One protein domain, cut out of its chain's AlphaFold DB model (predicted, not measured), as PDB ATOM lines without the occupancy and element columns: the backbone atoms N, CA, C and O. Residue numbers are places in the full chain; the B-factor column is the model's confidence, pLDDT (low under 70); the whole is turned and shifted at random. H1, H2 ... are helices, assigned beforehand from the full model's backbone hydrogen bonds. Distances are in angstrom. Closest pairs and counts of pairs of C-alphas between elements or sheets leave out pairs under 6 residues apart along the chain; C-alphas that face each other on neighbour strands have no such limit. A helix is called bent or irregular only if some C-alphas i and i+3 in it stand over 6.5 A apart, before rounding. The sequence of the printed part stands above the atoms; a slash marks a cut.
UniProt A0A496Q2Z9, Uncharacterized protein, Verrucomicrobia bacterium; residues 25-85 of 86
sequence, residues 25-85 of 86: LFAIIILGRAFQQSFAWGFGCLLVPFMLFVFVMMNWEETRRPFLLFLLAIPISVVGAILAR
ATOM      1  N   LEU A  25     -15.398-126.509  68.123       97.12
ATOM      2  CA  LEU A  25     -16.299-127.664  68.089       97.12
ATOM      3  C   LEU A  25     -15.587-128.924  67.592       97.12
ATOM      4  O   LEU A  25     -15.647-129.968  68.243       97.12
ATOM      5  N   PHE A  26     -14.879-128.841  66.465       96.19
ATOM      6  CA  PHE A  26     -14.195-130.010  65.912       96.19
ATOM      7  C   PHE A  26     -12.969-130.430  66.729       96.19
ATOM      8  O   PHE A  26     -12.712-131.630  66.845       96.19
ATOM      9  N   ALA A  27     -12.269-129.488  67.368       92.88
ATOM     10  CA  ALA A  27     -11.211-129.807  68.324       92.88
ATOM     11  C   ALA A  27     -11.755-130.579  69.540       92.88
ATOM     12  O   ALA A  27     -11.174-131.592  69.929       92.88
ATOM     13  N   ILE A  28     -12.906-130.170  70.088       95.62
ATOM     14  CA  ILE A  28     -13.576-130.877  71.192       95.62
ATOM     15  C   ILE A  28     -14.009-132.284  70.762       95.62
ATOM     16  O   ILE A  28     -13.857-133.226  71.536       95.62
ATOM     17  N   ILE A  29     -14.502-132.463  69.533       96.25
ATOM     18  CA  ILE A  29     -14.855-133.795  69.013       96.25
ATOM     19  C   ILE A  29     -13.622-134.708  68.980       96.25
ATOM     20  O   ILE A  29     -13.702-135.843  69.449       96.25
ATOM     21  N   ILE A  30     -12.484-134.226  68.467       95.88
ATOM     22  CA  ILE A  30     -11.225-134.992  68.437       95.88
ATOM     23  C   ILE A  30     -10.763-135.319  69.860       95.88
ATOM     24  O   ILE A  30     -10.407-136.462  70.140       95.88
ATOM     25  N   LEU A  31     -10.836-134.352  70.777       95.50
ATOM     26  CA  LEU A  31     -10.507-134.557  72.184       95.50
ATOM     27  C   LEU A  31     -11.414-135.614  72.835       95.50
ATOM     28  O   LEU A  31     -10.936-136.474  73.570       95.50
ATOM     29  N   GLY A  32     -12.710-135.602  72.522       96.00
ATOM     30  CA  GLY A  32     -13.657-136.624  72.965       96.00
ATOM     31  C   GLY A  32     -13.263-138.022  72.490       96.00
ATOM     32  O   GLY A  32     -13.284-138.960  73.286       96.00
ATOM     33  N   ARG A  33     -12.819-138.165  71.232       95.62
ATOM     34  CA  ARG A  33     -12.261-139.433  70.721       95.62
ATOM     35  C   ARG A  33     -10.986-139.838  71.462       95.62
ATOM     36  O   ARG A  33     -10.814-141.012  71.771       95.62
ATOM     37  N   ALA A  34     -10.135-138.878  71.818       96.44
ATOM     38  CA  ALA A  34      -8.934-139.147  72.605       96.44
ATOM     39  C   ALA A  34      -9.262-139.723  73.989       96.44
ATOM     40  O   ALA A  34      -8.675-140.732  74.381       96.44
ATOM     41  N   PHE A  35     -10.251-139.158  74.690       96.31
ATOM     42  CA  PHE A  35     -10.732-139.705  75.964       96.31
ATOM     43  C   PHE A  35     -11.394-141.080  75.820       96.31
ATOM     44  O   PHE A  35     -11.239-141.913  76.710       96.31
ATOM     45  N   GLN A  36     -12.096-141.333  74.711       95.62
ATOM     46  CA  GLN A  36     -12.676-142.650  74.421       95.62
ATOM     47  C   GLN A  36     -11.605-143.727  74.214       95.62
ATOM     48  O   GLN A  36     -11.833-144.875  74.584       95.62
ATOM     49  N   GLN A  37     -10.436-143.371  73.671       94.69
ATOM     50  CA  GLN A  37      -9.322-144.308  73.523       94.69
ATOM     51  C   GLN A  37      -8.595-144.549  74.852       94.69
ATOM     52  O   GLN A  37      -8.334-145.694  75.213       94.69
ATOM     53  N   SER A  38      -8.236-143.487  75.585       95.56
ATOM     54  CA  SER A  38      -7.719-143.593  76.957       95.56
ATOM     55  C   SER A  38      -7.682-142.238  77.666       95.56
ATOM     56  O   SER A  38      -7.508-141.192  77.040       95.56
ATOM     57  N   PHE A  39      -7.695-142.254  79.001       94.44
ATOM     58  CA  PHE A  39      -7.464-141.042  79.792       94.44
ATOM     59  C   PHE A  39      -6.104-140.387  79.503       94.44
ATOM     60  O   PHE A  39      -6.023-139.162  79.465       94.44
ATOM     61  N   ALA A  40      -5.051-141.174  79.245       94.69
ATOM     62  CA  ALA A  40      -3.724-140.644  78.922       94.69
ATOM     63  C   ALA A  40      -3.729-139.829  77.619       94.69
ATOM     64  O   ALA A  40      -3.152-138.745  77.573       94.69
ATOM     65  N   TRP A  41      -4.431-140.306  76.586       95.62
ATOM     66  CA  TRP A  41      -4.604-139.571  75.330       95.62
ATOM     67  C   TRP A  41      -5.417-138.291  75.516       95.62
ATOM     68  O   TRP A  41      -5.001-137.239  75.032       95.62
ATOM     69  N   GLY A  42      -6.533-138.358  76.247       95.31
ATOM     70  CA  GLY A  42      -7.363-137.187  76.542       95.31
ATOM     71  C   GLY A  42      -6.594-136.084  77.276       95.31
ATOM     72  O   GLY A  42      -6.532-134.948  76.805       95.31
ATOM     73  N   PHE A  43      -5.930-136.422  78.386       96.44
ATOM     74  CA  PHE A  43      -5.107-135.457  79.124       96.44
ATOM     75  C   PHE A  43      -3.870-135.015  78.341       96.44
ATOM     76  O   PHE A  43      -3.515-133.839  78.393       96.44
ATOM     77  N   GLY A  44      -3.248-135.914  77.576       95.94
ATOM     78  CA  GLY A  44      -2.146-135.573  76.682       95.94
ATOM     79  C   GLY A  44      -2.551-134.490  75.684       95.94
ATOM     80  O   GLY A  44      -1.866-133.480  75.577       95.94
ATOM     81  N   CYS A  45      -3.696-134.647  75.015       95.00
ATOM     82  CA  CYS A  45      -4.221-133.659  74.067       95.00
ATOM     83  C   CYS A  45      -4.629-132.332  74.726       95.00
ATOM     84  O   CYS A  45      -4.561-131.295  74.073       95.00
ATOM     85  N   LEU A  46      -5.056-132.350  75.994       93.50
ATOM     86  CA  LEU A  46      -5.472-131.150  76.726       93.50
ATOM     87  C   LEU A  46      -4.280-130.328  77.244       93.50
ATOM     88  O   LEU A  46      -4.306-129.102  77.194       93.50
ATOM     89  N   LEU A  47      -3.257-131.003  77.771       94.75
ATOM     90  CA  LEU A  47      -2.121-130.366  78.446       94.75
ATOM     91  C   LEU A  47      -0.953-130.084  77.500       94.75
ATOM     92  O   LEU A  47      -0.187-129.150  77.728       94.75
ATOM     93  N   VAL A  48      -0.803-130.890  76.446       94.19
ATOM     94  CA  VAL A  48       0.294-130.770  75.486       94.19
ATOM     95  C   VAL A  48      -0.283-130.348  74.130       94.19
ATOM     96  O   VAL A  48      -0.894-131.168  73.442       94.19
ATOM     97  N   PRO A  49      -0.062-129.096  73.687       78.81
ATOM     98  CA  PRO A  49      -0.728-128.540  72.504       78.81
ATOM     99  C   PRO A  49      -0.434-129.318  71.212       78.81
ATOM    100  O   PRO A  49      -1.284-129.416  70.332       78.81
ATOM    101  N   PHE A  50       0.750-129.923  71.105       89.88
ATOM    102  CA  PHE A  50       1.139-130.715  69.936       89.88
ATOM    103  C   PHE A  50       0.586-132.147  69.946       89.88
ATOM    104  O   PHE A  50       0.561-132.805  68.907       89.88
ATOM    105  N   MET A  51       0.115-132.640  71.093       94.69
ATOM    106  CA  MET A  51      -0.317-134.031  71.239       94.69
ATOM    107  C   MET A  51      -1.606-134.319  70.470       94.69
ATOM    108  O   MET A  51      -1.784-135.431  69.982       94.69
ATOM    109  N   LEU A  52      -2.460-133.310  70.269       90.38
ATOM    110  CA  LEU A  52      -3.646-133.439  69.424       90.38
ATOM    111  C   LEU A  52      -3.275-133.773  67.969       90.38
ATOM    112  O   LEU A  52      -3.931-134.604  67.347       90.38
ATOM    113  N   PHE A  53      -2.190-133.200  67.437       93.31
ATOM    114  CA  PHE A  53      -1.702-133.541  66.096       93.31
ATOM    115  C   PHE A  53      -1.152-134.965  66.038       93.31
ATOM    116  O   PHE A  53      -1.457-135.696  65.099       93.31
ATOM    117  N   VAL A  54      -0.390-135.381  67.055       95.75
ATOM    118  CA  VAL A  54       0.111-136.761  67.161       95.75
ATOM    119  C   VAL A  54      -1.057-137.749  67.192       95.75
ATOM    120  O   VAL A  54      -1.073-138.707  66.422       95.75
ATOM    121  N   PHE A  55      -2.073-137.474  68.012       95.94
ATOM    122  CA  PHE A  55      -3.280-138.287  68.108       95.94
ATOM    123  C   PHE A  55      -4.013-138.404  66.768       95.94
ATOM    124  O   PHE A  55      -4.400-139.502  66.377       95.94
ATOM    125  N   VAL A  56      -4.167-137.289  66.047       95.81
ATOM    126  CA  VAL A  56      -4.805-137.263  64.723       95.81
ATOM    127  C   VAL A  56      -4.017-138.080  63.700       95.81
ATOM    128  O   VAL A  56      -4.619-138.781  62.893       95.81
ATOM    129  N   MET A  57      -2.685-138.007  63.715       96.12
ATOM    130  CA  MET A  57      -1.843-138.780  62.796       96.12
ATOM    131  C   MET A  57      -1.918-140.282  63.087       96.12
ATOM    132  O   MET A  57      -1.965-141.083  62.157       96.12
ATOM    133  N   MET A  58      -1.958-140.664  64.367       95.88
ATOM    134  CA  MET A  58      -2.046-142.067  64.781       95.88
ATOM    135  C   MET A  58      -3.442-142.668  64.582       95.88
ATOM    136  O   MET A  58      -3.548-143.841  64.241       95.88
ATOM    137  N   ASN A  59      -4.503-141.876  64.751       95.50
ATOM    138  CA  ASN A  59      -5.899-142.319  64.646       95.50
ATOM    139  C   ASN A  59      -6.606-141.711  63.424       95.50
ATOM    140  O   ASN A  59      -7.792-141.371  63.471       95.50
ATOM    141  N   TRP A  60      -5.868-141.572  62.317       94.81
ATOM    142  CA  TRP A  60      -6.303-140.820  61.140       94.81
ATOM    143  C   TRP A  60      -7.656-141.267  60.581       94.81
ATOM    144  O   TRP A  60      -8.462-140.420  60.202       94.81
ATOM    145  N   GLU A  61      -7.943-142.570  60.553       94.12
ATOM    146  CA  GLU A  61      -9.216-143.081  60.028       94.12
ATOM    147  C   GLU A  61     -10.432-142.508  60.768       94.12
ATOM    148  O   GLU A  61     -11.431-142.145  60.143       94.12
ATOM    149  N   GLU A  62     -10.327-142.333  62.084       91.75
ATOM    150  CA  GLU A  62     -11.416-141.824  62.912       91.75
ATOM    151  C   GLU A  62     -11.433-140.295  63.010       91.75
ATOM    152  O   GLU A  62     -12.500-139.684  63.151       91.75
ATOM    153  N   THR A  63     -10.262-139.658  62.930       96.00
ATOM    154  CA  THR A  63     -10.111-138.215  63.160       96.00
ATOM    155  C   THR A  63     -10.037-137.386  61.886       96.00
ATOM    156  O   THR A  63     -10.207-136.170  61.962       96.00
ATOM    157  N   ARG A  64      -9.828-137.983  60.704       95.25
ATOM    158  CA  ARG A  64      -9.653-137.244  59.438       95.25
ATOM    159  C   ARG A  64     -10.798-136.278  59.165       95.25
ATOM    160  O   ARG A  64     -10.560-135.124  58.829       95.25
ATOM    161  N   ARG A  65     -12.046-136.733  59.288       95.44
ATOM    162  CA  ARG A  65     -13.218-135.895  58.996       95.44
ATOM    163  C   ARG A  65     -13.309-134.673  59.923       95.44
ATOM    164  O   ARG A  65     -13.358-133.566  59.388       95.44
ATOM    165  N   PRO A  66     -13.322-134.816  61.264       95.19
ATOM    166  CA  PRO A  66     -13.344-133.650  62.143       95.19
ATOM    167  C   PRO A  66     -12.080-132.791  62.003       95.19
ATOM    168  O   PRO A  66     -12.186-131.570  62.022       95.19
ATOM    169  N   PHE A  67     -10.908-133.385  61.769       95.69
ATOM    170  CA  PHE A  67      -9.667-132.630  61.587       95.69
ATOM    171  C   PHE A  67      -9.660-131.769  60.317       95.69
ATOM    172  O   PHE A  67      -9.235-130.619  60.355       95.69
ATOM    173  N   LEU A  68     -10.178-132.274  59.194       95.44
ATOM    174  CA  LEU A  68     -10.293-131.481  57.965       95.44
ATOM    175  C   LEU A  68     -11.276-130.312  58.122       95.44
ATOM    176  O   LEU A  68     -11.039-129.235  57.579       95.44
ATOM    177  N   LEU A  69     -12.354-130.498  58.888       94.94
ATOM    178  CA  LEU A  69     -13.308-129.426  59.193       94.94
ATOM    179  C   LEU A  69     -12.719-128.394  60.164       94.94
ATOM    180  O   LEU A  69     -12.917-127.198  59.971       94.94
ATOM    181  N   PHE A  70     -11.933-128.841  61.147       93.81
ATOM    182  CA  PHE A  70     -11.099-127.960  61.964       93.81
ATOM    183  C   PHE A  70     -10.137-127.141  61.092       93.81
ATOM    184  O   PHE A  70     -10.019-125.934  61.270       93.81
ATOM    185  N   LEU A  71      -9.491-127.762  60.101       94.31
ATOM    186  CA  LEU A  71      -8.565-127.062  59.211       94.31
ATOM    187  C   LEU A  71      -9.279-126.027  58.328       94.31
ATOM    188  O   LEU A  71      -8.725-124.960  58.078       94.31
ATOM    189  N   LEU A  72     -10.519-126.302  57.909       94.31
ATOM    190  CA  LEU A  72     -11.355-125.361  57.153       94.31
ATOM    191  C   LEU A  72     -11.746-124.121  57.974       94.31
ATOM    192  O   LEU A  72     -11.979-123.057  57.403       94.31
ATOM    193  N   ALA A  73     -11.769-124.216  59.305       94.25
ATOM    194  CA  ALA A  73     -12.000-123.061  60.165       94.25
ATOM    195  C   ALA A  73     -10.900-121.994  60.035       94.25
ATOM    196  O   ALA A  73     -11.181-120.803  60.149       94.25
ATOM    197  N   ILE A  74      -9.659-122.408  59.747       94.19
ATOM    198  CA  ILE A  74      -8.503-121.510  59.633       94.19
ATOM    199  C   ILE A  74      -8.696-120.462  58.528       94.19
ATOM    200  O   ILE A  74      -8.645-119.274  58.848       94.19
ATOM    201  N   PRO A  75      -8.936-120.820  57.247       95.69
ATOM    202  CA  PRO A  75      -9.133-119.819  56.204       95.69
ATOM    203  C   PRO A  75     -10.354-118.932  56.469       95.69
ATOM    204  O   PRO A  75     -10.290-117.743  56.173       95.69
ATOM    205  N   ILE A  76     -11.423-119.455  57.081       94.94
ATOM    206  CA  ILE A  76     -12.603-118.657  57.460       94.94
ATOM    207  C   ILE A  76     -12.202-117.564  58.459       94.94
ATOM    208  O   ILE A  76     -12.480-116.384  58.232       94.94
ATOM    209  N   SER A  77     -11.490-117.932  59.528       93.56
ATOM    210  CA  SER A  77     -11.011-116.972  60.525       93.56
ATOM    211  C   SER A  77      -9.973-116.001  59.961       93.56
ATOM    212  O   SER A  77      -9.994-114.829  60.321       93.56
ATOM    213  N   VAL A  78      -9.088-116.445  59.062       95.00
ATOM    214  CA  VAL A  78      -8.086-115.578  58.418       95.00
ATOM    215  C   VAL A  78      -8.756-114.540  57.520       95.00
ATOM    216  O   VAL A  78      -8.429-113.360  57.621       95.00
ATOM    217  N   VAL A  79      -9.716-114.947  56.685       94.06
ATOM    218  CA  VAL A  79     -10.488-114.018  55.842       94.06
ATOM    219  C   VAL A  79     -11.249-113.023  56.713       94.06
ATOM    220  O   VAL A  79     -11.162-111.821  56.473       94.06
ATOM    221  N   GLY A  80     -11.919-113.497  57.767       93.12
ATOM    222  CA  GLY A  80     -12.592-112.619  58.723       93.12
ATOM    223  C   GLY A  80     -11.644-111.602  59.365       93.12
ATOM    224  O   GLY A  80     -11.953-110.417  59.417       93.12
ATOM    225  N   ALA A  81     -10.456-112.039  59.792       93.12
ATOM    226  CA  ALA A  81      -9.467-111.172  60.429       93.12
ATOM    227  C   ALA A  81      -8.880-110.131  59.467       93.12
ATOM    228  O   ALA A  81      -8.527-109.038  59.901       93.12
ATOM    229  N   ILE A  82      -8.764-110.453  58.177       92.94
ATOM    230  CA  ILE A  82      -8.343-109.491  57.149       92.94
ATOM    231  C   ILE A  82      -9.434-108.436  56.935       92.94
ATOM    232  O   ILE A  82      -9.113-107.256  56.877       92.94
ATOM    233  N   LEU A  83     -10.705-108.844  56.866       90.25
ATOM    234  CA  LEU A  83     -11.843-107.933  56.680       90.25
ATOM    235  C   LEU A  83     -12.110-107.046  57.905       90.25
ATOM    236  O   LEU A  83     -12.533-105.907  57.752       90.25
ATOM    237  N   ALA A  84     -11.832-107.548  59.110       89.12
ATOM    238  CA  ALA A  84     -11.986-106.800  60.357       89.12
ATOM    239  C   ALA A  84     -10.852-105.791  60.621       89.12
ATOM    240  O   ALA A  84     -10.951-104.983  61.540       89.12
ATOM    241  N   ARG A  85      -9.749-105.840  59.862       77.12
ATOM    242  CA  ARG A  85      -8.652-104.867  59.967       77.12
ATOM    243  C   ARG A  85      -8.983-103.649  59.100       77.12
ATOM    244  O   ARG A  85      -8.552-103.589  57.949       77.12
TER     245      ARG A  85
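What this domain is: This is residues 25 to 85 of the 86 residues of an uncharacterized protein of Verrucomicrobia bacterium (UniProt A0A496Q2Z9). A compact head of three short helices, H1, H2 and H3, and the first part of a long helix, H4, runs out into one long arm, residues 74 to 85, that sticks out from it. In the head, H1 and H2 fold back on each other as a helical hairpin, and H3 crosses H1 steeply. The printed part has 61 residues with four named helices, H1 to H4 in order, and no named strand; the class is all helix. The whole is loose, with a radius of gyration of the C-alphas of 13.2 A, and elongated, spanning 42 by 23 by 16 A.

Where its parts are: H1, residues 25 to 37, begins at C-alpha 25 (-16.299, -127.664, 68.089) and is 18.8 A long. H2, residues 39 to 47, is 12.0 A long, and H3, residues 51 to 58, is 10.5 A. H4, residues 60 to 83, is 33.6 A long and ends at C-alpha 83 (-11.843, -107.933, 56.680). H4 is irregular, with C-alphas 62 and 65 7.3 A apart, and has a kink of 30 degrees near residue 67.

How they stand to each other: H1, with residues 31 to 36 alone, touches H2 at a shallow tilt of 33 degrees, only just short of steep, opposite ways; the closest C-alphas, of Phe 35 and Gly 42, are 4.2 A apart. H2 touches H3 at a steep tilt of 50 degrees, closest at the C-alphas of Cys 45 and Leu 52, 4.7 A. H4, with residues 63 to 70 alone, touches H1 at a shallow tilt of 24 degrees, opposite ways, closest at the C-alphas of Phe 26 and Pro 66, 5.3 A. H2 and H4 are apart. Every O i to N i+4 pair is within hydrogen-bond range in H1, H2 and H3, and 15 of 20 in H4.

The domain as a whole: The C-alphas farthest apart, of Ser 38 and Arg 85, are 42.3 A apart. The printed part has no cut, its three links are tight, and no printed residue is under 70 in pLDDT.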